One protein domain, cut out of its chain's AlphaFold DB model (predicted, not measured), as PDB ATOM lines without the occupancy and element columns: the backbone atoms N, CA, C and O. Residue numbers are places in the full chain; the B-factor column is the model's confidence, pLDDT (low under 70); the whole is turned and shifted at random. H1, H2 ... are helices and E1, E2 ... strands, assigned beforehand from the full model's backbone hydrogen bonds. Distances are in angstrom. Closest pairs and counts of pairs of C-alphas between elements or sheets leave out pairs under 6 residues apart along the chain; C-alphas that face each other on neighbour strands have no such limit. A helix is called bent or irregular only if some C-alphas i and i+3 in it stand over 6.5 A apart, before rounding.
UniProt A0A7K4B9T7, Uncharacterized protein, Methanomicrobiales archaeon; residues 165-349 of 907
ATOM      1  N   THR A 165      -8.966  -7.368 135.479       92.12
ATOM      2  CA  THR A 165      -8.650  -7.032 136.869       92.12
ATOM      3  C   THR A 165      -7.656  -5.887 136.919       92.12
ATOM      4  O   THR A 165      -6.797  -5.756 136.042       92.12
ATOM      5  N   PHE A 166      -7.794  -5.014 137.913       90.19
ATOM      6  CA  PHE A 166      -6.997  -3.794 138.033       90.19
ATOM      7  C   PHE A 166      -5.929  -3.935 139.113       90.19
ATOM      8  O   PHE A 166      -6.067  -4.715 140.054       90.19
ATOM      9  N   PHE A 167      -4.840  -3.180 138.980       86.88
ATOM     10  CA  PHE A 167      -3.858  -3.100 140.054       86.88
ATOM     11  C   PHE A 167      -4.478  -2.453 141.305       86.88
ATOM     12  O   PHE A 167      -5.245  -1.491 141.177       86.88
ATOM     13  N   PRO A 168      -4.109  -2.912 142.516       82.50
ATOM     14  CA  PRO A 168      -4.601  -2.323 143.756       82.50
ATOM     15  C   PRO A 168      -4.250  -0.836 143.882       82.50
ATOM     16  O   PRO A 168      -3.170  -0.403 143.461       82.50
ATOM     17  N   TYR A 169      -5.120  -0.069 144.546       84.44
ATOM     18  CA  TYR A 169      -4.922   1.364 144.785       84.44
ATOM     19  C   TYR A 169      -3.525   1.718 145.330       84.44
ATOM     20  O   TYR A 169      -2.888   2.607 144.758       84.44
ATOM     21  N   PRO A 170      -2.974   1.027 146.358       78.94
ATOM     22  CA  PRO A 170      -1.652   1.363 146.891       78.94
ATOM     23  C   PRO A 170      -0.534   1.300 145.843       78.94
ATOM     24  O   PRO A 170       0.376   2.131 145.862       78.94
ATOM     25  N   LYS A 171      -0.625   0.354 144.899       81.25
ATOM     26  CA  LYS A 171       0.344   0.187 143.811       81.25
ATOM     27  C   LYS A 171       0.231   1.307 142.781       81.25
ATOM     28  O   LYS A 171       1.242   1.897 142.408       81.25
ATOM     29  N   ILE A 172      -0.983   1.646 142.346       87.19
ATOM     30  CA  ILE A 172      -1.185   2.749 141.392       87.19
ATOM     31  C   ILE A 172      -0.792   4.093 142.006       87.19
ATOM     32  O   ILE A 172      -0.094   4.877 141.363       87.19
ATOM     33  N   ASN A 173      -1.159   4.334 143.263       87.25
ATOM     34  CA  ASN A 173      -0.755   5.529 143.995       87.25
ATOM     35  C   ASN A 173       0.777   5.656 144.055       87.25
ATOM     36  O   ASN A 173       1.317   6.723 143.775       87.25
ATOM     37  N   LEU A 174       1.495   4.559 144.327       82.06
ATOM     38  CA  LEU A 174       2.958   4.548 144.284       82.06
ATOM     39  C   LEU A 174       3.502   4.956 142.910       82.06
ATOM     40  O   LEU A 174       4.370   5.825 142.829       82.06
ATOM     41  N   LEU A 175       3.015   4.323 141.840       84.62
ATOM     42  CA  LEU A 175       3.496   4.577 140.480       84.62
ATOM     43  C   LEU A 175       3.253   6.029 140.058       84.62
ATOM     44  O   LEU A 175       4.123   6.629 139.425       84.62
ATOM     45  N   ILE A 176       2.115   6.609 140.447       90.75
ATOM     46  CA  ILE A 176       1.805   8.027 140.228       90.75
ATOM     47  C   ILE A 176       2.760   8.912 141.030       90.75
ATOM     48  O   ILE A 176       3.373   9.800 140.442       90.75
ATOM     49  N   LYS A 177       2.946   8.651 142.332       88.00
ATOM     50  CA  LYS A 177       3.882   9.407 143.183       88.00
ATOM     51  C   LYS A 177       5.296   9.416 142.606       88.00
ATOM     52  O   LYS A 177       5.945  10.456 142.608       88.00
ATOM     53  N   GLU A 178       5.767   8.287 142.075       83.44
ATOM     54  CA  GLU A 178       7.068   8.216 141.403       83.44
ATOM     55  C   GLU A 178       7.132   9.111 140.151       83.44
ATOM     56  O   GLU A 178       8.117   9.819 139.975       83.44
ATOM     57  N   ARG A 179       6.097   9.126 139.298       88.44
ATOM     58  CA  ARG A 179       6.088   9.972 138.086       88.44
ATOM     59  C   ARG A 179       5.962  11.457 138.403       88.44
ATOM     60  O   ARG A 179       6.618  12.274 137.767       88.44
ATOM     61  N   VAL A 180       5.143  11.805 139.394       92.06
ATOM     62  CA  VAL A 180       5.011  13.187 139.876       92.06
ATOM     63  C   VAL A 180       6.338  13.666 140.460       92.06
ATOM     64  O   VAL A 180       6.765  14.772 140.151       92.06
ATOM     65  N   MET A 181       7.029  12.821 141.233       87.31
ATOM     66  CA  MET A 181       8.369  13.118 141.743       87.31
ATOM     67  C   MET A 181       9.363  13.363 140.600       87.31
ATOM     68  O   MET A 181      10.002  14.412 140.578       87.31
ATOM     69  N   ASP A 182       9.451  12.447 139.629       85.25
ATOM     70  CA  ASP A 182      10.346  12.584 138.470       85.25
ATOM     71  C   ASP A 182      10.087  13.900 137.705       85.25
ATOM     72  O   ASP A 182      11.029  14.573 137.287       85.25
ATOM     73  N   ALA A 183       8.819  14.296 137.554       90.31
ATOM     74  CA  ALA A 183       8.419  15.530 136.880       90.31
ATOM     75  C   ALA A 183       8.728  16.801 137.692       90.31
ATOM     76  O   ALA A 183       9.220  17.779 137.128       90.31
ATOM     77  N   ILE A 184       8.493  16.797 139.009       89.75
ATOM     78  CA  ILE A 184       8.856  17.917 139.895       89.75
ATOM     79  C   ILE A 184      10.358  18.155 139.823       89.75
ATOM     80  O   ILE A 184      10.793  19.274 139.562       89.75
ATOM     81  N   ILE A 185      11.143  17.091 139.971       83.94
ATOM     82  CA  ILE A 185      12.598  17.139 139.864       83.94
ATOM     83  C   ILE A 185      13.030  17.710 138.508       83.94
ATOM     84  O   ILE A 185      13.880  18.594 138.457       83.94
ATOM     85  N   ALA A 186      12.424  17.253 137.410       85.25
ATOM     86  CA  ALA A 186      12.705  17.778 136.075       85.25
ATOM     87  C   ALA A 186      12.474  19.293 135.993       85.25
ATOM     88  O   ALA A 186      13.310  20.022 135.460       85.25
ATOM     89  N   SER A 187      11.365  19.754 136.581       88.88
ATOM     90  CA  SER A 187      10.965  21.161 136.565       88.88
ATOM     91  C   SER A 187      11.876  22.082 137.388       88.88
ATOM     92  O   SER A 187      11.913  23.287 137.144       88.88
ATOM     93  N   PHE A 188      12.666  21.541 138.326       81.50
ATOM     94  CA  PHE A 188      13.678  22.332 139.031       81.50
ATOM     95  C   PHE A 188      14.790  22.821 138.098       81.50
ATOM     96  O   PHE A 188      15.241  23.957 138.240       81.50
ATOM     97  N   TYR A 189      15.215  21.999 137.140       75.94
ATOM     98  CA  TYR A 189      16.341  22.320 136.256       75.94
ATOM     99  C   TYR A 189      15.903  22.888 134.914       75.94
ATOM    100  O   TYR A 189      16.651  23.637 134.291       75.94
ATOM    101  N   ASN A 190      14.707  22.521 134.459       77.50
ATOM    102  CA  ASN A 190      14.207  22.914 133.157       77.50
ATOM    103  C   ASN A 190      12.731  23.309 133.256       77.50
ATOM    104  O   ASN A 190      11.892  22.490 133.618       77.50
ATOM    105  N   GLU A 191      12.422  24.561 132.920       85.69
ATOM    106  CA  GLU A 191      11.051  25.085 132.946       85.69
ATOM    107  C   GLU A 191      10.239  24.724 131.687       85.69
ATOM    108  O   GLU A 191       9.052  25.041 131.617       85.69
ATOM    109  N   ASP A 192      10.845  24.045 130.707       90.38
ATOM    110  CA  ASP A 192      10.152  23.542 129.519       90.38
ATOM    111  C   ASP A 192       9.134  22.445 129.882       90.38
ATOM    112  O   ASP A 192       9.483  21.344 130.321       90.38
ATOM    113  N   LEU A 193       7.851  22.734 129.642       91.56
ATOM    114  CA  LEU A 193       6.739  21.816 129.895       91.56
ATOM    115  C   LEU A 193       6.849  20.523 129.079       91.56
ATOM    116  O   LEU A 193       6.424  19.472 129.567       91.56
ATOM    117  N   SER A 194       7.448  20.568 127.885       90.00
ATOM    118  CA  SER A 194       7.676  19.373 127.066       90.00
ATOM    119  C   SER A 194       8.649  18.429 127.766       90.00
ATOM    120  O   SER A 194       8.368  17.240 127.922       90.00
ATOM    121  N   TYR A 195       9.760  18.964 128.278       88.69
ATOM    122  CA  TYR A 195      10.735  18.197 129.050       88.69
ATOM    123  C   TYR A 195      10.154  17.637 130.358       88.69
ATOM    124  O   TYR A 195      10.406  16.482 130.711       88.69
ATOM    125  N   ILE A 196       9.342  18.423 131.071       91.25
ATOM    126  CA  ILE A 196       8.662  17.970 132.295       91.25
ATOM    127  C   ILE A 196       7.683  16.833 131.968       91.25
ATOM    128  O   ILE A 196       7.657  15.809 132.660       91.25
ATOM    129  N   PHE A 197       6.912  16.969 130.885       92.44
ATOM    130  CA  PHE A 197       5.997  15.932 130.417       92.44
ATOM    131  C   PHE A 197       6.728  14.634 130.069       92.44
ATOM    132  O   PHE A 197       6.261  13.563 130.446       92.44
ATOM    133  N   GLU A 198       7.903  14.704 129.441       88.88
ATOM    134  CA  GLU A 198       8.723  13.525 129.141       88.88
ATOM    135  C   GLU A 198       9.092  12.708 130.391       88.88
ATOM    136  O   GLU A 198       9.228  11.487 130.305       88.88
ATOM    137  N   LYS A 199       9.212  13.345 131.565       87.62
ATOM    138  CA  LYS A 199       9.458  12.651 132.845       87.62
ATOM    139  C   LYS A 199       8.179  12.153 133.519       87.62
ATOM    140  O   LYS A 199       8.214  11.146 134.224       87.62
ATOM    141  N   LEU A 200       7.051  12.819 133.277       90.19
ATOM    142  CA  LEU A 200       5.740  12.425 133.794       90.19
ATOM    143  C   LEU A 200       5.121  11.257 133.005       90.19
ATOM    144  O   LEU A 200       4.439  10.409 133.587       90.19
ATOM    145  N   LYS A 201       5.311  11.233 131.677       86.62
ATOM    146  CA  LYS A 201       4.498  10.439 130.742       86.62
ATOM    147  C   LYS A 201       4.597   8.934 130.983       86.62
ATOM    148  O   LYS A 201       3.577   8.247 130.961       86.62
ATOM    149  N   GLU A 202       5.800   8.420 131.207       79.00
ATOM    150  CA  GLU A 202       6.076   6.997 131.374       79.00
ATOM    151  C   GLU A 202       7.343   6.795 132.203       79.00
ATOM    152  O   GLU A 202       8.225   7.651 132.251       79.00
ATOM    153  N   ASN A 203       7.443   5.659 132.888       70.50
ATOM    154  CA  ASN A 203       8.668   5.319 133.600       70.50
ATOM    155  C   ASN A 203       9.761   4.838 132.629       70.50
ATOM    156  O   ASN A 203       9.463   4.359 131.541       70.50
ATOM    157  N   LYS A 204      11.040   4.905 133.033       59.97
ATOM    158  CA  LYS A 204      12.172   4.398 132.223       59.97
ATOM    159  C   LYS A 204      11.972   2.959 131.700       59.97
ATOM    160  O   LYS A 204      12.237   2.732 130.524       59.97
ATOM    161  N   PRO A 205      11.466   1.998 132.500       56.03
ATOM    162  CA  PRO A 205      11.153   0.667 131.987       56.03
ATOM    163  C   PRO A 205       9.800   0.595 131.245       56.03
ATOM    164  O   PRO A 205       9.337  -0.493 130.949       56.03
ATOM    165  N   GLN A 206       9.134   1.706 130.921       59.56
ATOM    166  CA  GLN A 206       7.901   1.774 130.111       59.56
ATOM    167  C   GLN A 206       6.782   0.797 130.539       59.56
ATOM    168  O   GLN A 206       5.980   0.339 129.719       59.56
ATOM    169  N   THR A 207       6.740   0.464 131.827       63.19
ATOM    170  CA  THR A 207       5.807  -0.483 132.450       63.19
ATOM    171  C   THR A 207       4.522   0.212 132.888       63.19
ATOM    172  O   THR A 207       3.464  -0.404 132.940       63.19
ATOM    173  N   PHE A 208       4.605   1.517 133.166       81.81
ATOM    174  CA  PHE A 208       3.475   2.358 133.536       81.81
ATOM    175  C   PHE A 208       3.455   3.615 132.665       81.81
ATOM    176  O   PHE A 208       4.274   4.520 132.835       81.81
ATOM    177  N   LYS A 209       2.512   3.654 131.718       85.88
ATOM    178  CA  LYS A 209       2.356   4.716 130.711       85.88
ATOM    179  C   LYS A 209       1.248   5.682 131.124       85.88
ATOM    180  O   LYS A 209       0.143   5.633 130.589       85.88
ATOM    181  N   LEU A 210       1.528   6.541 132.105       90.56
ATOM    182  CA  LEU A 210       0.557   7.482 132.674       90.56
ATOM    183  C   LEU A 210      -0.126   8.349 131.600       90.56
ATOM    184  O   LEU A 210      -1.328   8.593 131.686       90.56
ATOM    185  N   HIS A 211       0.588   8.747 130.545       90.69
ATOM    186  CA  HIS A 211       0.022   9.560 129.460       90.69
ATOM    187  C   HIS A 211      -1.129   8.892 128.683       90.69
ATOM    188  O   HIS A 211      -1.982   9.588 128.133       90.69
ATOM    189  N   HIS A 212      -1.239   7.557 128.685       90.06
ATOM    190  CA  HIS A 212      -2.416   6.877 128.127       90.06
ATOM    191  C   HIS A 212      -3.704   7.292 128.863       90.06
ATOM    192  O   HIS A 212      -4.764   7.417 128.242       90.06
ATOM    193  N   ILE A 213      -3.585   7.546 130.170       91.56
ATOM    194  CA  ILE A 213      -4.669   7.948 131.066       91.56
ATOM    195  C   ILE A 213      -4.867   9.461 131.023       91.56
ATOM    196  O   ILE A 213      -5.993   9.905 130.852       91.56
ATOM    197  N   ILE A 214      -3.799  10.254 131.189       92.06
ATOM    198  CA  ILE A 214      -3.908  11.716 131.375       92.06
ATOM    199  C   ILE A 214      -3.907  12.518 130.065       92.06
ATOM    200  O   ILE A 214      -4.292  13.685 130.072       92.06
ATOM    201  N   GLY A 215      -3.524  11.897 128.946       91.12
ATOM    202  CA  GLY A 215      -3.385  12.546 127.644       91.12
ATOM    203  C   GLY A 215      -1.951  12.983 127.342       91.12
ATOM    204  O   GLY A 215      -1.044  12.820 128.159       91.12
ATOM    205  N   ASN A 216      -1.759  13.530 126.141       89.56
ATOM    206  CA  ASN A 216      -0.485  14.101 125.710       89.56
ATOM    207  C   ASN A 216      -0.468  15.615 125.915       89.56
ATOM    208  O   ASN A 216      -1.496  16.271 125.755       89.56
ATOM    209  N   TYR A 217       0.715  16.153 126.203       89.25
ATOM    210  CA  TYR A 217       0.948  17.592 126.188       89.25
ATOM    211  C   TYR A 217       0.777  18.168 124.771       89.25
ATOM    212  O   TYR A 217       1.237  17.581 123.789       89.25
ATOM    213  N   SER A 218       0.103  19.314 124.678       85.94
ATOM    214  CA  SER A 218      -0.062  20.105 123.454       85.94
ATOM    215  C   SER A 218      -0.280  21.564 123.840       85.94
ATOM    216  O   SER A 218      -1.189  21.852 124.615       85.94
ATOM    217  N   GLU A 219       0.517  22.484 123.298       80.12
ATOM    218  CA  GLU A 219       0.435  23.920 123.617       80.12
ATOM    219  C   GLU A 219      -0.943  24.534 123.321       80.12
ATOM    220  O   GLU A 219      -1.406  25.417 124.048       80.12
ATOM    221  N   ASP A 220      -1.646  23.992 122.324       80.31
ATOM    222  CA  ASP A 220      -2.952  24.475 121.871       80.31
ATOM    223  C   ASP A 220      -4.107  24.107 122.824       80.31
ATOM    224  O   ASP A 220      -5.178  24.711 122.775       80.31
ATOM    225  N   GLN A 221      -3.917  23.129 123.720       81.75
ATOM    226  CA  GLN A 221      -4.979  22.580 124.577       81.75
ATOM    227  C   GLN A 221      -4.840  22.996 126.046       81.75
ATOM    228  O   GLN A 221      -4.799  22.155 126.944       81.75
ATOM    229  N   LYS A 222      -4.783  24.302 126.331       69.00
ATOM    230  CA  LYS A 222      -4.549  24.834 127.695       69.00
ATOM    231  C   LYS A 222      -5.505  24.289 128.772       69.00
ATOM    232  O   LYS A 222      -5.093  24.116 129.915       69.00
ATOM    233  N   GLU A 223      -6.749  23.971 128.416       74.56
ATOM    234  CA  GLU A 223      -7.747  23.414 129.344       74.56
ATOM    235  C   GLU A 223      -7.610  21.903 129.597       74.56
ATOM    236  O   GLU A 223      -8.303  21.355 130.463       74.56
ATOM    237  N   ALA A 224      -6.730  21.206 128.874       86.25
ATOM    238  CA  ALA A 224      -6.496  19.787 129.092       86.25
ATOM    239  C   ALA A 224      -5.958  19.533 130.508       86.25
ATOM    240  O   ALA A 224      -5.139  20.290 131.038       86.25
ATOM    241  N   PHE A 225      -6.395  18.431 131.122       91.44
ATOM    242  CA  PHE A 225      -5.962  18.050 132.469       91.44
ATOM    243  C   PHE A 225      -4.432  17.971 132.583       91.44
ATOM    244  O   PHE A 225      -3.869  18.523 133.525       91.44
ATOM    245  N   VAL A 226      -3.764  17.358 131.597       92.31
ATOM    246  CA  VAL A 226      -2.299  17.236 131.560       92.31
ATOM    247  C   VAL A 226      -1.595  18.594 131.537       92.31
ATOM    248  O   VAL A 226      -0.649  18.786 132.292       92.31
ATOM    249  N   ASN A 227      -2.086  19.571 130.770       92.56
ATOM    250  CA  ASN A 227      -1.478  20.901 130.714       92.56
ATOM    251  C   ASN A 227      -1.592  21.627 132.056       92.56
ATOM    252  O   ASN A 227      -0.598  22.150 132.559       92.56
ATOM    253  N   ARG A 228      -2.775  21.596 132.687       92.94
ATOM    254  CA  ARG A 228      -2.965  22.162 134.035       92.94
ATOM    255  C   ARG A 228      -2.073  21.481 135.071       92.94
ATOM    256  O   ARG A 228      -1.496  22.153 135.917       92.94
ATOM    257  N   LEU A 229      -1.939  20.158 134.994       94.25
ATOM    258  CA  LEU A 229      -1.073  19.389 135.882       94.25
ATOM    259  C   LEU A 229       0.400  19.804 135.741       94.25
ATOM    260  O   LEU A 229       1.058  20.024 136.753       94.25
ATOM    261  N   LEU A 230       0.902  19.958 134.512       94.00
ATOM    262  CA  LEU A 230       2.283  20.387 134.256       94.00
ATOM    263  C   LEU A 230       2.544  21.816 134.752       94.00
ATOM    264  O   LEU A 230       3.579  22.065 135.366       94.00
ATOM    265  N   ILE A 231       1.588  22.731 134.562       92.75
ATOM    266  CA  ILE A 231       1.670  24.100 135.096       92.75
ATOM    267  C   ILE A 231       1.718  24.082 136.629       92.75
ATOM    268  O   ILE A 231       2.543  24.771 137.222       92.75
ATOM    269  N   ASN A 232       0.887  23.263 137.280       94.44
ATOM    270  CA  ASN A 232       0.896  23.135 138.738       94.44
ATOM    271  C   ASN A 232       2.212  22.531 139.257       94.44
ATOM    272  O   ASN A 232       2.705  22.959 140.296       94.44
ATOM    273  N   ILE A 233       2.803  21.573 138.532       94.31
ATOM    274  CA  ILE A 233       4.134  21.026 138.845       94.31
ATOM    275  C   ILE A 233       5.202  22.122 138.750       94.31
ATOM    276  O   ILE A 233       6.012  22.258 139.664       94.31
ATOM    277  N   LEU A 234       5.179  22.930 137.685       93.44
ATOM    278  CA  LEU A 234       6.110  24.043 137.500       93.44
ATOM    279  C   LEU A 234       5.949  25.118 138.587       93.44
ATOM    280  O   LEU A 234       6.934  25.645 139.095       93.44
ATOM    281  N   HIS A 235       4.714  25.446 138.966       92.50
ATOM    282  CA  HIS A 235       4.463  26.398 140.046       92.50
ATOM    283  C   HIS A 235       4.978  25.859 141.385       92.50
ATOM    284  O   HIS A 235       5.612  26.590 142.145       92.50
ATOM    285  N   PHE A 236       4.750  24.572 141.652       92.50
ATOM    286  CA  PHE A 236       5.231  23.935 142.868       92.50
ATOM    287  C   PHE A 236       6.764  23.923 142.934       92.50
ATOM    288  O   PHE A 236       7.327  24.277 143.964       92.50
ATOM    289  N   SER A 237       7.473  23.605 141.849       87.62
ATOM    290  CA  SER A 237       8.942  23.664 141.877       87.62
ATOM    291  C   SER A 237       9.492  25.079 142.038       87.62
ATOM    292  O   SER A 237      10.508  25.249 142.708       87.62
ATOM    293  N   LYS A 238       8.823  26.108 141.499       87.56
ATOM    294  CA  LYS A 238       9.184  27.515 141.749       87.56
ATOM    295  C   LYS A 238       9.038  27.894 143.221       87.56
ATOM    296  O   LYS A 238       9.943  28.516 143.767       87.56
ATOM    297  N   GLU A 239       7.955  27.471 143.866       87.38
ATOM    298  CA  GLU A 239       7.749  27.647 145.310       87.38
ATOM    299  C   GLU A 239       8.857  26.954 146.116       87.38
ATOM    300  O   GLU A 239       9.486  27.574 146.975       87.38
ATOM    301  N   LEU A 240       9.185  25.706 145.773       83.31
ATOM    302  CA  LEU A 240      10.255  24.972 146.444       83.31
ATOM    303  C   LEU A 240      11.635  25.627 146.269       83.31
ATOM    304  O   LEU A 240      12.430  25.601 147.200       83.31
ATOM    305  N   LYS A 241      11.939  26.246 145.117       78.81
ATOM    306  CA  LYS A 241      13.199  26.996 144.916       78.81
ATOM    307  C   LYS A 241      13.332  28.197 145.855       78.81
ATOM    308  O   LYS A 241      14.449  28.593 146.171       78.81
ATOM    309  N   THR A 242      12.211  28.787 146.264       81.56
ATOM    310  CA  THR A 242      12.192  29.931 147.187       81.56
ATOM    311  C   THR A 242      12.217  29.526 148.661       81.56
ATOM    312  O   THR A 242      12.450  30.377 149.519       81.56
ATOM    313  N   ASP A 243      12.011  28.243 148.973       79.19
ATOM    314  CA  ASP A 243      12.095  27.722 150.337       79.19
ATOM    315  C   ASP A 243      13.566  27.585 150.770       79.19
ATOM    316  O   ASP A 243      14.367  26.870 150.160       79.19
ATOM    317  N   SER A 244      13.917  28.261 151.867       72.88
ATOM    318  CA  SER A 244      15.282  28.325 152.398       72.88
ATOM    319  C   SER A 244      15.860  26.964 152.797       72.88
ATOM    320  O   SER A 244      17.079  26.788 152.779       72.88
ATOM    321  N   LYS A 245      15.020  25.972 153.125       73.62
ATOM    322  CA  LYS A 245      15.476  24.600 153.410       73.62
ATOM    323  C   LYS A 245      15.926  23.880 152.145       73.62
ATOM    324  O   LYS A 245      16.860  23.084 152.192       73.62
ATOM    325  N   PHE A 246      15.262  24.144 151.023       71.25
ATOM    326  CA  PHE A 246      15.583  23.534 149.738       71.25
ATOM    327  C   PHE A 246      16.809  24.184 149.102       71.25
ATOM    328  O   PHE A 246      17.671  23.459 148.603       71.25
ATOM    329  N   SER A 247      16.936  25.513 149.188       66.06
ATOM    330  CA  SER A 247      18.116  26.229 148.690       66.06
ATOM    331  C   SER A 247      19.396  25.775 149.403       66.06
ATOM    332  O   SER A 247      20.361  25.423 148.742       66.06
ATOM    333  N   GLN A 248      19.371  25.619 150.733       66.69
ATOM    334  CA  GLN A 248      20.517  25.111 151.504       66.69
ATOM    335  C   GLN A 248      20.953  23.693 151.106       66.69
ATOM    336  O   GLN A 248      22.134  23.360 151.189       66.69
ATOM    337  N   ILE A 249      20.022  22.824 150.704       65.88
ATOM    338  CA  ILE A 249      20.350  21.459 150.264       65.88
ATOM    339  C   ILE A 249      20.952  21.477 148.856       65.88
ATOM    340  O   ILE A 249      21.882  20.718 148.600       65.88
ATOM    341  N   LEU A 250      20.445  22.347 147.979       62.62
ATOM    342  CA  LEU A 250      20.940  22.535 146.613       62.62
ATOM    343  C   LEU A 250      22.328  23.201 146.585       62.62
ATOM    344  O   LEU A 250      23.182  22.783 145.807       62.62
ATOM    345  N   ASP A 251      22.584  24.165 147.471       60.78
ATOM    346  CA  ASP A 251      23.873  24.869 147.582       60.78
ATOM    347  C   ASP A 251      24.993  23.966 148.134       60.78
ATOM    348  O   ASP A 251      26.164  24.157 147.820       60.78
ATOM    349  N   ASN A 252      24.639  22.947 148.928       53.78
ATOM    350  CA  ASN A 252      25.571  21.932 149.440       53.78
ATOM    351  C   ASN A 252      25.813  20.768 148.461       53.78
ATOM    352  O   ASN A 252      26.597  19.864 148.757       53.78
ATOM    353  N   THR A 253      25.124  20.747 147.318       53.22
ATOM    354  CA  THR A 253      25.333  19.744 146.271       53.22
ATOM    355  C   THR A 253      26.169  20.340 145.147       53.22
ATOM    356  O   THR A 253      25.647  21.052 144.294       53.22
ATOM    357  N   ASP A 254      27.470  20.033 145.130       46.88
ATOM    358  CA  ASP A 254      28.342  20.365 144.002       46.88
ATOM    359  C   ASP A 254      27.709  19.901 142.681       46.88
ATOM    360  O   ASP A 254      27.228  18.770 142.552       46.88
ATOM    361  N   ALA A 255      27.747  20.781 141.682       41.78
ATOM    362  CA  ALA A 255      27.125  20.648 140.363       41.78
ATOM    363  C   ALA A 255      27.684  19.504 139.474       41.78
ATOM    364  O   ALA A 255      27.577  19.561 138.250       41.78
ATOM    365  N   GLN A 256      28.273  18.453 140.054       40.91
ATOM    366  CA  GLN A 256      28.850  17.304 139.345       40.91
ATOM    367  C   GLN A 256      28.030  16.004 139.391       40.91
ATOM    368  O   GLN A 256      28.431  15.031 138.756       40.91
ATOM    369  N   PHE A 257      26.851  15.953 140.021       43.66
ATOM    370  CA  PHE A 257      26.016  14.741 139.990       43.66
ATOM    371  C   PHE A 257      24.674  14.964 139.286       43.66
ATOM    372  O   PHE A 257      23.642  15.188 139.902       43.66
ATOM    373  N   VAL A 258      24.670  14.788 137.963       40.94
ATOM    374  CA  VAL A 258      23.462  14.795 137.108       40.94
ATOM    375  C   VAL A 258      22.491  13.631 137.428       40.94
ATOM    376  O   VAL A 258      21.392  13.583 136.884       40.94
ATOM    377  N   ASN A 259      22.843  12.690 138.319       45.56
ATOM    378  CA  ASN A 259      22.131  11.409 138.450       45.56
ATOM    379  C   ASN A 259      21.698  10.979 139.869       45.56
ATOM    380  O   ASN A 259      21.017   9.956 139.979       45.56
ATOM    381  N   GLU A 260      22.043  11.696 140.948       53.06
ATOM    382  CA  GLU A 260      21.688  11.283 142.321       53.06
ATOM    383  C   GLU A 260      21.209  12.458 143.184       53.06
ATOM    384  O   GLU A 260      21.984  13.334 143.552       53.06
ATOM    385  N   TYR A 261      19.918  12.457 143.534       61.28
ATOM    386  CA  TYR A 261      19.330  13.441 144.448       61.28
ATOM    387  C   TYR A 261      19.567  13.041 145.904       61.28
ATOM    388  O   TYR A 261      19.438  11.855 146.213       61.28
ATOM    389  N   PRO A 262      19.830  13.982 146.826       63.62
ATOM    390  CA  PRO A 262      19.899  13.668 148.247       63.62
ATOM    391  C   PRO A 262      18.588  13.050 148.746       63.62
ATOM    392  O   PRO A 262      17.495  13.503 148.408       63.62
ATOM    393  N   GLU A 263      18.677  12.032 149.598       65.00
ATOM    394  CA  GLU A 263      17.494  11.400 150.199       65.00
ATOM    395  C   GLU A 263      16.649  12.417 150.989       65.00
ATOM    396  O   GLU A 263      15.424  12.416 150.886       65.00
ATOM    397  N   SER A 264      17.317  13.357 151.669       68.25
ATOM    398  CA  SER A 264      16.698  14.490 152.366       68.25
ATOM    399  C   SER A 264      15.870  15.386 151.441       68.25
ATOM    400  O   SER A 264      14.778  15.802 151.816       68.25
ATOM    401  N   PHE A 265      16.345  15.641 150.219       73.88
ATOM    402  CA  PHE A 265      15.625  16.427 149.217       73.88
ATOM    403  C   PHE A 265      14.342  15.716 148.769       73.88
ATOM    404  O   PHE A 265      13.261  16.304 148.761       73.88
ATOM    405  N   LEU A 266      14.437  14.418 148.458       76.38
ATOM    406  CA  LEU A 266      13.281  13.622 148.034       76.38
ATOM    407  C   LEU A 266      12.226  13.496 149.138       76.38
ATOM    408  O   LEU A 266      11.030  13.498 148.847       76.38
ATOM    409  N   ASP A 267      12.649  13.352 150.391       74.62
ATOM    410  CA  ASP A 267      11.733  13.213 151.522       74.62
ATOM    411  C   ASP A 267      11.035  14.538 151.864       74.62
ATOM    412  O   ASP A 267       9.847  14.524 152.188       74.62
ATOM    413  N   LEU A 268      11.701  15.687 151.688       78.38
ATOM    414  CA  LEU A 268      11.050  16.995 151.808       78.38
ATOM    415  C   LEU A 268       9.921  17.175 150.787       78.38
ATOM    416  O   LEU A 268       8.829  17.597 151.163       78.38
ATOM    417  N   ILE A 269      10.144  16.804 149.519       84.50
ATOM    418  CA  ILE A 269       9.097  16.879 148.486       84.50
ATOM    419  C   ILE A 269       7.916  15.977 148.857       84.50
ATOM    420  O   ILE A 269       6.772  16.417 148.794       84.50
ATOM    421  N   LYS A 270       8.173  14.727 149.275       82.25
ATOM    422  CA  LYS A 270       7.103  13.776 149.638       82.25
ATOM    423  C   LYS A 270       6.240  14.262 150.795       82.25
ATOM    424  O   LYS A 270       5.042  14.005 150.793       82.25
ATOM    425  N   ASN A 271       6.849  14.924 151.775       82.88
ATOM    426  CA  ASN A 271       6.155  15.410 152.964       82.88
ATOM    427  C   ASN A 271       5.432  16.746 152.726       82.88
ATOM    428  O   ASN A 271       4.718  17.221 153.607       82.88
ATOM    429  N   HIS A 272       5.605  17.360 151.553       88.62
ATOM    430  CA  HIS A 272       4.966  18.619 151.214       88.62
ATOM    431  C   HIS A 272       3.493  18.422 150.826       88.62
ATOM    432  O   HIS A 272       3.150  17.540 150.037       88.62
ATOM    433  N   GLN A 273       2.609  19.305 151.297       89.69
ATOM    434  CA  GLN A 273       1.169  19.210 151.024       89.69
ATOM    435  C   GLN A 273       0.851  19.243 149.517       89.69
ATOM    436  O   GLN A 273       0.040  18.449 149.039       89.69
ATOM    437  N   ASN A 274       1.529  20.103 148.748       90.81
ATOM    438  CA  ASN A 274       1.329  20.201 147.293       90.81
ATOM    439  C   ASN A 274       1.660  18.899 146.544       90.81
ATOM    440  O   ASN A 274       1.016  18.602 145.539       90.81
ATOM    441  N   PHE A 275       2.591  18.079 147.043       91.50
ATOM    442  CA  PHE A 275       2.892  16.780 146.440       91.50
ATOM    443  C   PHE A 275       1.707  15.809 146.550       91.50
ATOM    444  O   PHE A 275       1.326  15.159 145.567       91.50
ATOM    445  N   GLU A 276       1.068  15.750 147.723       90.44
ATOM    446  CA  GLU A 276      -0.148  14.954 147.925       90.44
ATOM    447  C   GLU A 276      -1.331  15.514 147.120       90.44
ATOM    448  O   GLU A 276      -2.085  14.738 146.535       90.44
ATOM    449  N   ILE A 277      -1.473  16.844 147.006       93.94
ATOM    450  CA  ILE A 277      -2.517  17.479 146.179       93.94
ATOM    451  C   ILE A 277      -2.364  17.087 144.702       93.94
ATOM    452  O   ILE A 277      -3.339  16.658 144.079       93.94
ATOM    453  N   LEU A 278      -1.152  17.186 144.144       95.38
ATOM    454  CA  LEU A 278      -0.867  16.805 142.758       95.38
ATOM    455  C   LEU A 278      -1.196  15.330 142.513       95.38
ATOM    456  O   LEU A 278      -1.928  15.004 141.576       95.38
ATOM    457  N   THR A 279      -0.731  14.447 143.396       94.00
ATOM    458  CA  THR A 279      -0.999  13.004 143.312       94.00
ATOM    459  C   THR A 279      -2.501  12.710 143.381       94.00
ATOM    460  O   THR A 279      -3.038  11.993 142.532       94.00
ATOM    461  N   LYS A 280      -3.208  13.308 144.349       93.75
ATOM    462  CA  LYS A 280      -4.655  13.145 144.522       93.75
ATOM    463  C   LYS A 280      -5.428  13.649 143.306       93.75
ATOM    464  O   LYS A 280      -6.386  13.003 142.903       93.75
ATOM    465  N   SER A 281      -4.996  14.743 142.674       95.38
ATOM    466  CA  SER A 281      -5.646  15.263 141.463       95.38
ATOM    467  C   SER A 281      -5.641  14.251 140.307       95.38
ATOM    468  O   SER A 281      -6.656  14.090 139.627       95.38
ATOM    469  N   ILE A 282      -4.540  13.508 140.131       95.19
ATOM    470  CA  ILE A 282      -4.411  12.450 139.117       95.19
ATOM    471  C   ILE A 282      -5.304  11.259 139.470       95.19
ATOM    472  O   ILE A 282      -5.997  10.734 138.601       95.19
ATOM    473  N   LEU A 283      -5.327  10.849 140.741       93.25
ATOM    474  CA  LEU A 283      -6.180   9.755 141.212       93.25
ATOM    475  C   LEU A 283      -7.673  10.071 141.039       93.25
ATOM    476  O   LEU A 283      -8.413   9.236 140.522       93.25
ATOM    477  N   THR A 284      -8.108  11.287 141.378       92.94
ATOM    478  CA  THR A 284      -9.486  11.744 141.139       92.94
ATOM    479  C   THR A 284      -9.815  11.753 139.645       92.94
ATOM    480  O   THR A 284     -10.898  11.333 139.237       92.94
ATOM    481  N   TYR A 285      -8.877  12.189 138.797       93.44
ATOM    482  CA  TYR A 285      -9.058  12.146 137.346       93.44
ATOM    483  C   TYR A 285      -9.218  10.705 136.832       93.44
ATOM    484  O   TYR A 285     -10.118  10.433 136.037       93.44
ATOM    485  N   ILE A 286      -8.421   9.761 137.344       93.25
ATOM    486  CA  ILE A 286      -8.552   8.325 137.051       93.25
ATOM    487  C   ILE A 286      -9.930   7.792 137.459       93.25
ATOM    488  O   ILE A 286     -10.594   7.145 136.648       93.25
ATOM    489  N   GLN A 287     -10.382   8.083 138.683       89.75
ATOM    490  CA  GLN A 287     -11.701   7.664 139.173       89.75
ATOM    491  C   GLN A 287     -12.830   8.173 138.264       89.75
ATOM    492  O   GLN A 287     -13.736   7.419 137.910       89.75
ATOM    493  N   ASN A 288     -12.736   9.419 137.792       89.88
ATOM    494  CA  ASN A 288     -13.703   9.974 136.845       89.88
ATOM    495  C   ASN A 288     -13.710   9.230 135.497       89.88
ATOM    496  O   ASN A 288     -14.779   9.033 134.918       89.88
ATOM    497  N   ILE A 289     -12.553   8.784 134.990       90.81
ATOM    498  CA  ILE A 289     -12.500   7.980 133.757       90.81
ATOM    499  C   ILE A 289     -13.218   6.642 133.956       90.81
ATOM    500  O   ILE A 289     -13.994   6.257 133.078       90.81
ATOM    501  N   PHE A 290     -13.016   5.965 135.091       89.25
ATOM    502  CA  PHE A 290     -13.745   4.734 135.417       89.25
ATOM    503  C   PHE A 290     -15.260   4.964 135.465       89.25
ATOM    504  O   PHE A 290     -16.001   4.264 134.781       89.25
ATOM    505  N   ASN A 291     -15.719   6.007 136.164       85.44
ATOM    506  CA  ASN A 291     -17.148   6.337 136.299       85.44
ATOM    507  C   ASN A 291     -17.844   6.662 134.961       85.44
ATOM    508  O   ASN A 291     -19.071   6.556 134.834       85.44
ATOM    509  N   ASN A 292     -17.069   7.057 133.949       87.62
ATOM    510  CA  ASN A 292     -17.553   7.345 132.600       87.62
ATOM    511  C   ASN A 292     -17.707   6.095 131.720       87.62
ATOM    512  O   ASN A 292     -18.262   6.186 130.622       87.62
ATOM    513  N   VAL A 293     -17.238   4.929 132.164       86.81
ATOM    514  CA  VAL A 293     -17.477   3.661 131.472       86.81
ATOM    515  C   VAL A 293     -18.852   3.135 131.885       86.81
ATOM    516  O   VAL A 293     -19.061   2.745 133.025       86.81
ATOM    517  N   LYS A 294     -19.810   3.158 130.951       83.00
ATOM    518  CA  LYS A 294     -21.208   2.738 131.187       83.00
ATOM    519  C   LYS A 294     -21.525   1.312 130.730       83.00
ATOM    520  O   LYS A 294     -22.652   0.863 130.887       83.00
ATOM    521  N   ILE A 295     -20.557   0.638 130.113       84.38
ATOM    522  CA  ILE A 295     -20.715  -0.696 129.530       84.38
ATOM    523  C   ILE A 295     -19.987  -1.702 130.419       84.38
ATOM    524  O   ILE A 295     -18.863  -1.432 130.845       84.38
ATOM    525  N   GLY A 296     -20.612  -2.858 130.640       79.88
ATOM    526  CA  GLY A 296     -20.124  -3.893 131.550       79.88
ATOM    527  C   GLY A 296     -20.350  -3.549 133.018       79.88
ATOM    528  O   GLY A 296     -20.937  -2.521 133.356       79.88
ATOM    529  N   PHE A 297     -19.900  -4.443 133.886       79.81
ATOM    530  CA  PHE A 297     -20.075  -4.355 135.329       79.81
ATOM    531  C   PHE A 297     -18.733  -4.080 136.006       79.81
ATOM    532  O   PHE A 297     -17.742  -4.721 135.673       79.81
ATOM    533  N   PHE A 298     -18.700  -3.144 136.957       79.81
ATOM    534  CA  PHE A 298     -17.539  -2.900 137.811       79.81
ATOM    535  C   PHE A 298     -17.829  -3.332 139.240       79.81
ATOM    536  O   PHE A 298     -18.872  -2.982 139.791       79.81
ATOM    537  N   GLN A 299     -16.844  -3.972 139.860       79.31
ATOM    538  CA  GLN A 299     -16.793  -4.137 141.306       79.31
ATOM    539  C   GLN A 299     -15.763  -3.179 141.895       79.31
ATOM    540  O   GLN A 299     -14.663  -3.037 141.357       79.31
ATOM    541  N   TYR A 300     -16.108  -2.570 143.026       77.75
ATOM    542  CA  TYR A 300     -15.248  -1.649 143.761       77.75
ATOM    543  C   TYR A 300     -14.922  -2.194 145.155       77.75
ATOM    544  O   TYR A 300     -15.662  -3.027 145.689       77.75
ATOM    545  N   ASP A 301     -13.811  -1.728 145.723       71.50
ATOM    546  CA  ASP A 301     -13.475  -1.923 147.133       71.50
ATOM    547  C   ASP A 301     -14.246  -0.945 148.043       71.50
ATOM    548  O   ASP A 301     -14.997  -0.083 147.578       71.50
ATOM    549  N   GLU A 302     -14.039  -1.059 149.357       69.56
ATOM    550  CA  GLU A 302     -14.667  -0.194 150.370       69.56
ATOM    551  C   GLU A 302     -14.326   1.301 150.198       69.56
ATOM    552  O   GLU A 302     -15.066   2.164 150.664       69.56
ATOM    553  N   ASN A 303     -13.230   1.616 149.499       70.44
ATOM    554  CA  ASN A 303     -12.761   2.977 149.239       70.44
ATOM    555  C   ASN A 303     -13.179   3.495 147.850       70.44
ATOM    556  O   ASN A 303     -12.752   4.579 147.442       70.44
ATOM    557  N   GLY A 304     -13.990   2.737 147.104       73.44
ATOM    558  CA  GLY A 304     -14.441   3.105 145.763       73.44
ATOM    559  C   GLY A 304     -13.376   2.940 144.671       73.44
ATOM    560  O   GLY A 304     -13.489   3.558 143.610       73.44
ATOM    561  N   TRP A 305     -12.335   2.135 144.895       84.69
ATOM    562  CA  TRP A 305     -11.359   1.768 143.868       84.69
ATOM    563  C   TRP A 305     -11.828   0.540 143.076       84.69
ATOM    564  O   TRP A 305     -12.258  -0.438 143.686       84.69
ATOM    565  N   PRO A 306     -11.763   0.542 141.730       86.06
ATOM    566  CA  PRO A 306     -12.219  -0.593 140.934       86.06
ATOM    567  C   PRO A 306     -11.288  -1.797 141.100       86.06
ATOM    568  O   PRO A 306     -10.079  -1.706 140.886       86.06
ATOM    569  N   LEU A 307     -11.877  -2.940 141.432       82.25
ATOM    570  CA  LEU A 307     -11.202  -4.228 141.580       82.25
ATOM    571  C   LEU A 307     -11.143  -4.965 140.243       82.25
ATOM    572  O   LEU A 307     -10.081  -5.410 139.800       82.25
ATOM    573  N   TYR A 308     -12.289  -5.049 139.570       87.50
ATOM    574  CA  TYR A 308     -12.416  -5.715 138.284       87.50
ATOM    575  C   TYR A 308     -13.579  -5.169 137.456       87.50
ATOM    576  O   TYR A 308     -14.460  -4.468 137.959       87.50
ATOM    577  N   TRP A 309     -13.550  -5.502 136.169       91.00
ATOM    578  CA  TRP A 309     -14.590  -5.237 135.189       91.00
ATOM    579  C   TRP A 309     -14.979  -6.529 134.471       91.00
ATOM    580  O   TRP A 309     -14.103  -7.276 134.029       91.00
ATOM    581  N   GLU A 310     -16.279  -6.765 134.335       85.69
ATOM    582  CA  GLU A 310     -16.852  -7.919 133.648       85.69
ATOM    583  C   GLU A 310     -17.715  -7.494 132.466       85.69
ATOM    584  O   GLU A 310     -18.442  -6.495 132.513       85.69
ATOM    585  N   TYR A 311     -17.668  -8.297 131.410       85.44
ATOM    586  CA  TYR A 311     -18.534  -8.131 130.257       85.44
ATOM    587  C   TYR A 311     -18.825  -9.467 129.588       85.44
ATOM    588  O   TYR A 311     -17.944 -10.322 129.478       85.44
ATOM    589  N   GLU A 312     -20.056  -9.617 129.120       83.56
ATOM    590  CA  GLU A 312     -20.532 -10.782 128.388       83.56
ATOM    591  C   GLU A 312     -21.230 -10.331 127.105       83.56
ATOM    592  O   GLU A 312     -21.853  -9.270 127.065       83.56
ATOM    593  N   GLU A 313     -21.083 -11.126 126.050       90.19
ATOM    594  CA  GLU A 313     -21.616 -10.848 124.723       90.19
ATOM    595  C   GLU A 313     -21.954 -12.156 123.996       90.19
ATOM    596  O   GLU A 313     -21.368 -13.206 124.271       90.19
ATOM    597  N   ASP A 314     -22.891 -12.102 123.047       85.62
ATOM    598  CA  ASP A 314     -23.268 -13.281 122.261       85.62
ATOM    599  C   ASP A 314     -22.082 -13.838 121.457       85.62
ATOM    600  O   ASP A 314     -21.249 -13.089 120.938       85.62
ATOM    601  N   LYS A 315     -22.024 -15.164 121.301       87.62
ATOM    602  CA  LYS A 315     -20.931 -15.873 120.624       87.62
ATOM    603  C   LYS A 315     -20.711 -15.485 119.154       87.62
ATOM    604  O   LYS A 315     -19.642 -15.758 118.614       87.62
ATOM    605  N   GLN A 316     -21.674 -14.835 118.500       87.25
ATOM    606  CA  GLN A 316     -21.528 -14.310 117.135       87.25
ATOM    607  C   GLN A 316     -20.841 -12.931 117.088       87.25
ATOM    608  O   GLN A 316     -20.311 -12.522 116.057       87.25
ATOM    609  N   ASN A 317     -20.777 -12.222 118.215       89.44
ATOM    610  CA  ASN A 317     -20.481 -10.789 118.283       89.44
ATOM    611  C   ASN A 317     -19.045 -10.475 118.750       89.44
ATOM    612  O   ASN A 317     -18.805  -9.534 119.516       89.44
ATOM    613  N   LYS A 318     -18.053 -11.219 118.241       90.56
ATOM    614  CA  LYS A 318     -16.619 -11.059 118.583       90.56
ATOM    615  C   LYS A 318     -16.128  -9.609 118.463       90.56
ATOM    616  O   LYS A 318     -15.349  -9.126 119.286       90.56
ATOM    617  N   GLU A 319     -16.576  -8.902 117.429       91.00
ATOM    618  CA  GLU A 319     -16.165  -7.522 117.159       91.00
ATOM    619  C   GLU A 319     -16.677  -6.532 118.210       91.00
ATOM    620  O   GLU A 319     -15.967  -5.585 118.559       91.00
ATOM    621  N   ILE A 320     -17.887  -6.755 118.737       90.75
ATOM    622  CA  ILE A 320     -18.512  -5.899 119.753       90.75
ATOM    623  C   ILE A 320     -17.764  -6.038 121.076       90.75
ATOM    624  O   ILE A 320     -17.381  -5.022 121.661       90.75
ATOM    625  N   LEU A 321     -17.454  -7.272 121.486       90.75
ATOM    626  CA  LEU A 321     -16.607  -7.554 122.647       90.75
ATOM    627  C   LEU A 321     -15.278  -6.791 122.567       90.75
ATOM    628  O   LEU A 321     -14.941  -6.016 123.464       90.75
ATOM    629  N   ILE A 322     -14.542  -6.960 121.460       90.50
ATOM    630  CA  ILE A 322     -13.242  -6.307 121.255       90.50
ATOM    631  C   ILE A 322     -13.398  -4.784 121.238       90.50
ATOM    632  O   ILE A 322     -12.576  -4.069 121.807       90.50
ATOM    633  N   LYS A 323     -14.445  -4.252 120.595       90.19
ATOM    634  CA  LYS A 323     -14.725  -2.811 120.559       90.19
ATOM    635  C   LYS A 323     -14.953  -2.252 121.963       90.19
ATOM    636  O   LYS A 323     -14.386  -1.203 122.275       90.19
ATOM    637  N   ASN A 324     -15.727  -2.944 122.792       89.56
ATOM    638  CA  ASN A 324     -16.078  -2.501 124.140       89.56
ATOM    639  C   ASN A 324     -14.901  -2.634 125.115       89.56
ATOM    640  O   ASN A 324     -14.738  -1.786 125.994       89.56
ATOM    641  N   SER A 325     -13.992  -3.589 124.889       89.44
ATOM    642  CA  SER A 325     -12.780  -3.738 125.696       89.44
ATOM    643  C   SER A 325     -11.672  -2.721 125.367       89.44
ATOM    644  O   SER A 325     -10.718  -2.596 126.138       89.44
ATOM    645  N   LYS A 326     -11.758  -1.972 124.250       88.75
ATOM    646  CA  LYS A 326     -10.677  -1.080 123.763       88.75
ATOM    647  C   LYS A 326     -10.178  -0.078 124.800       88.75
ATOM    648  O   LYS A 326      -9.011   0.291 124.759       88.75
ATOM    649  N   ARG A 327     -11.013   0.380 125.734       88.94
ATOM    650  CA  ARG A 327     -10.559   1.311 126.787       88.94
ATOM    651  C   ARG A 327      -9.498   0.695 127.697       88.94
ATOM    652  O   ARG A 327      -8.651   1.419 128.206       88.94
ATOM    653  N   PHE A 328      -9.532  -0.620 127.866       89.50
ATOM    654  CA  PHE A 328      -8.616  -1.378 128.708       89.50
ATOM    655  C   PHE A 328      -7.506  -2.033 127.891       89.50
ATOM    656  O   PHE A 328      -6.397  -2.199 128.384       89.50
ATOM    657  N   THR A 329      -7.771  -2.357 126.626       86.62
ATOM    658  CA  THR A 329      -6.847  -3.128 125.787       86.62
ATOM    659  C   THR A 329      -6.145  -2.311 124.712       86.62
ATOM    660  O   THR A 329      -5.351  -2.904 123.997       86.62
ATOM    661  N   SER A 330      -6.438  -1.011 124.535       83.56
ATOM    662  CA  SER A 330      -5.903  -0.188 123.435       83.56
ATOM    663  C   SER A 330      -4.666   0.658 123.819       83.56
ATOM    664  O   SER A 330      -4.349   0.866 124.979       83.56
ATOM    665  N   ASN A 331      -3.972   1.185 122.813       80.94
ATOM    666  CA  ASN A 331      -2.827   2.093 122.869       80.94
ATOM    667  C   ASN A 331      -2.915   3.121 121.727       80.94
ATOM    668  O   ASN A 331      -1.921   3.746 121.359       80.94
ATOM    669  N   TYR A 332      -4.089   3.240 121.101       83.88
ATOM    670  CA  TYR A 332      -4.274   4.114 119.959       83.88
ATOM    671  C   TYR A 332      -4.138   5.568 120.408       83.88
ATOM    672  O   TYR A 332      -4.906   6.022 121.252       83.88
ATOM    673  N   TYR A 333      -3.181   6.295 119.830       81.50
ATOM    674  CA  TYR A 333      -2.785   7.626 120.303       81.50
ATOM    675  C   TYR A 333      -3.941   8.637 120.366       81.50
ATOM    676  O   TYR A 333      -3.984   9.457 121.277       81.50
ATOM    677  N   LYS A 334      -4.932   8.547 119.463       85.25
ATOM    678  CA  LYS A 334      -6.122   9.424 119.493       85.25
ATOM    679  C   LYS A 334      -7.026   9.195 120.710       85.25
ATOM    680  O   LYS A 334      -7.900  10.010 120.982       85.25
ATOM    681  N   ASN A 335      -6.840   8.083 121.419       85.38
ATOM    682  CA  ASN A 335      -7.581   7.747 122.629       85.38
ATOM    683  C   ASN A 335      -6.801   8.072 123.912       85.38
ATOM    684  O   ASN A 335      -7.343   7.857 124.996       85.38
ATOM    685  N   PHE A 336      -5.563   8.571 123.829       88.88
ATOM    686  CA  PHE A 336      -4.823   8.999 125.018       88.88
ATOM    687  C   PHE A 336      -5.610  10.075 125.773       88.88
ATOM    688  O   PHE A 336      -6.218  10.953 125.165       88.88
ATOM    689  N   GLY A 337      -5.662   9.956 127.100       87.06
ATOM    690  CA  GLY A 337      -6.586  10.724 127.941       87.06
ATOM    691  C   GLY A 337      -7.854   9.955 128.334       87.06
ATOM    692  O   GLY A 337      -8.623  10.424 129.170       87.06
ATOM    693  N   LYS A 338      -8.107   8.793 127.708       86.25
ATOM    694  CA  LYS A 338      -9.317   7.969 127.908       86.25
ATOM    695  C   LYS A 338      -9.019   6.485 128.144       86.25
ATOM    696  O   LYS A 338      -9.962   5.717 128.350       86.25
ATOM    697  N   LEU A 339      -7.755   6.065 128.049       90.31
ATOM    698  CA  LEU A 339      -7.358   4.664 128.172       90.31
ATOM    699  C   LEU A 339      -7.028   4.323 129.623       90.31
ATOM    700  O   LEU A 339      -6.319   5.059 130.301       90.31
ATOM    701  N   LEU A 340      -7.498   3.162 130.062       91.19
ATOM    702  CA  LEU A 340      -7.268   2.596 131.392       91.19
ATOM    703  C   LEU A 340      -6.245   1.451 131.362       91.19
ATOM    704  O   LEU A 340      -5.948   0.868 132.396       91.19
ATOM    705  N   THR A 341      -5.670   1.145 130.196       88.38
ATOM    706  CA  THR A 341      -4.683   0.070 129.989       88.38
ATOM    707  C   THR A 341      -3.534   0.043 131.003       88.38
ATOM    708  O   THR A 341      -3.233  -1.044 131.484       88.38
ATOM    709  N   PRO A 342      -2.923   1.174 131.421       88.00
ATOM    710  CA  PRO A 342      -1.847   1.134 132.421       88.00
ATOM    711  C   PRO A 342      -2.298   0.712 133.827       88.00
ATOM    712  O   PRO A 342      -1.456   0.476 134.688       88.00
ATOM    713  N   LEU A 343      -3.610   0.666 134.082       90.56
ATOM    714  CA  LEU A 343      -4.196   0.261 135.362       90.56
ATOM    715  C   LEU A 343      -4.589  -1.219 135.378       90.56
ATOM    716  O   LEU A 343      -4.908  -1.750 136.439       90.56
ATOM    717  N   VAL A 344      -4.581  -1.880 134.218       90.69
ATOM    718  CA  VAL A 344      -4.967  -3.283 134.076       90.69
ATOM    719  C   VAL A 344      -3.847  -4.179 134.596       90.69
ATOM    720  O   VAL A 344      -2.719  -4.128 134.106       90.69
ATOM    721  N   SER A 345      -4.175  -5.038 135.557       86.56
ATOM    722  CA  SER A 345      -3.279  -6.077 136.068       86.56
ATOM    723  C   SER A 345      -3.263  -7.298 135.154       86.56
ATOM    724  O   SER A 345      -2.198  -7.825 134.844       86.56
ATOM    725  N   GLY A 346      -4.431  -7.736 134.683       89.56
ATOM    726  CA  GLY A 346      -4.527  -8.829 133.724       89.56
ATOM    727  C   GLY A 346      -5.924  -8.990 133.149       89.56
ATOM    728  O   GLY A 346      -6.893  -8.400 133.631       89.56
ATOM    729  N   ILE A 347      -6.001  -9.766 132.076       92.06
ATOM    730  CA  ILE A 347      -7.186  -9.928 131.240       92.06
ATOM    731  C   ILE A 347      -7.410 -11.417 131.040       92.06
ATOM    732  O   ILE A 347      -6.527 -12.108 130.543       92.06
ATOM    733  N   ARG A 348      -8.600 -11.907 131.377       92.25
ATOM    734  CA  ARG A 348      -9.042 -13.246 130.991       92.25
ATOM    735  C   ARG A 348     -10.246 -13.116 130.081       92.25
ATOM    736  O   ARG A 348     -11.210 -12.435 130.419       92.25
ATOM    737  N   ILE A 349     -10.164 -13.727 128.912       94.31
ATOM    738  CA  ILE A 349     -11.199 -13.682 127.888       94.31
ATOM    739  C   ILE A 349     -11.556 -15.103 127.481       94.31
ATOM    740  O   ILE A 349     -10.694 -15.969 127.398       94.31
TER     741      ILE A 349
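AT A GLANCE: This is residues 165 to 349 of the 907 residues of an uncharacterized protein of Methanomicrobiales archaeon (UniProt A0A7K4B9T7). H1 crosses H4 and H7, two long helices that run opposite ways at a shallow tilt and overlap only in part, residues 229 to 236 of H4 touching residues 274 to 278 of H7, and H2 folds back along H1. Short helices H5 and H6 lie at one end of this elongated body, and at the other end are the hairpin E1 and E2, with H8 and E3 close by E2. Residues 254 to 260 and 314 to 320 stick out. The printed part has 185 residues in the order H1 to H7, E1, E2, H8, E3; the class is mostly helix, and the one sheet is E1 - E2, antiparallel. It is only just compact, close to loose, with a radius of gyration of the C-alphas of 18.8 A and spans of 67 by 37 by 27 A.

HOW THE PARTS SIT: H1, residues 169 to 189, and H2, residues 193 to 200, form a helical hairpin with a shallow tilt of 34.9 degrees, only just short of steep; Arg 179 and Leu 200 have the closest C-alphas, 5.0 A. H1 touches H4, residues 225 to 242, at a steep tilt of 59 degrees, closest at the C-alphas of Phe 188 and Ser 237, 5.7 A. H1 touches H7, residues 273 to 291, at a steep tilt of 51 degrees, closest at the C-alphas of Lys 177 and Thr 279, 6.1 A. H4 and H7 touch at a shallow tilt of 8 degrees, opposite ways, closest at the C-alphas of Phe 236 and Asn 274, 7.0 A. H3, residues 210 to 214, only just touches H7, with 3 pairs of C-alphas within 8 A. H5, residues 244 to 251, and H6, residues 263 to 271, are close but not clearly touching, with closest C-alphas, Ile 249 and Phe 265, 7.0 A apart. E1, residues 297 to 300, and E2, residues 306 to 313, form a hairpin, with N 297 and O 310 at 2.9 A, within hydrogen-bond range. The closest C-alphas of E2 and H8, residues 318 to 329, are those of Glu 313 and Leu 321, 6.3 A. E3, residues 344 to 349, is near E2 but pairs with no named strand. Every O i to N i+4 pair is within range in H2, H3, H4, H6 and H7; in H1 it is 16 of 17, in H5 3 of 4 and in H8 6 of 8.

IN THESE COORDINATES: H1 begins at C-alpha 169 (-4.922, 1.364, 144.785) and is 31.0 A long. H4 is 26.2 A, H7 26.8 A and E2 21.4 A long. H8 is irregular, with C-alphas 324 and 327 7.2 A apart. E3 ends at C-alpha 349 (-11.199, -13.682, 127.888).

THE WHOLE: The C-alphas of Asn 252 and Gln 316, the two farthest apart, are 67.6 A apart. The printed part has no cut. The links H5 to H6 and H8 to E3 are long. The mean pLDDT of the printed part is 82.9; residues 204 to 207, 222, 247 to 264 and 302 are under 70.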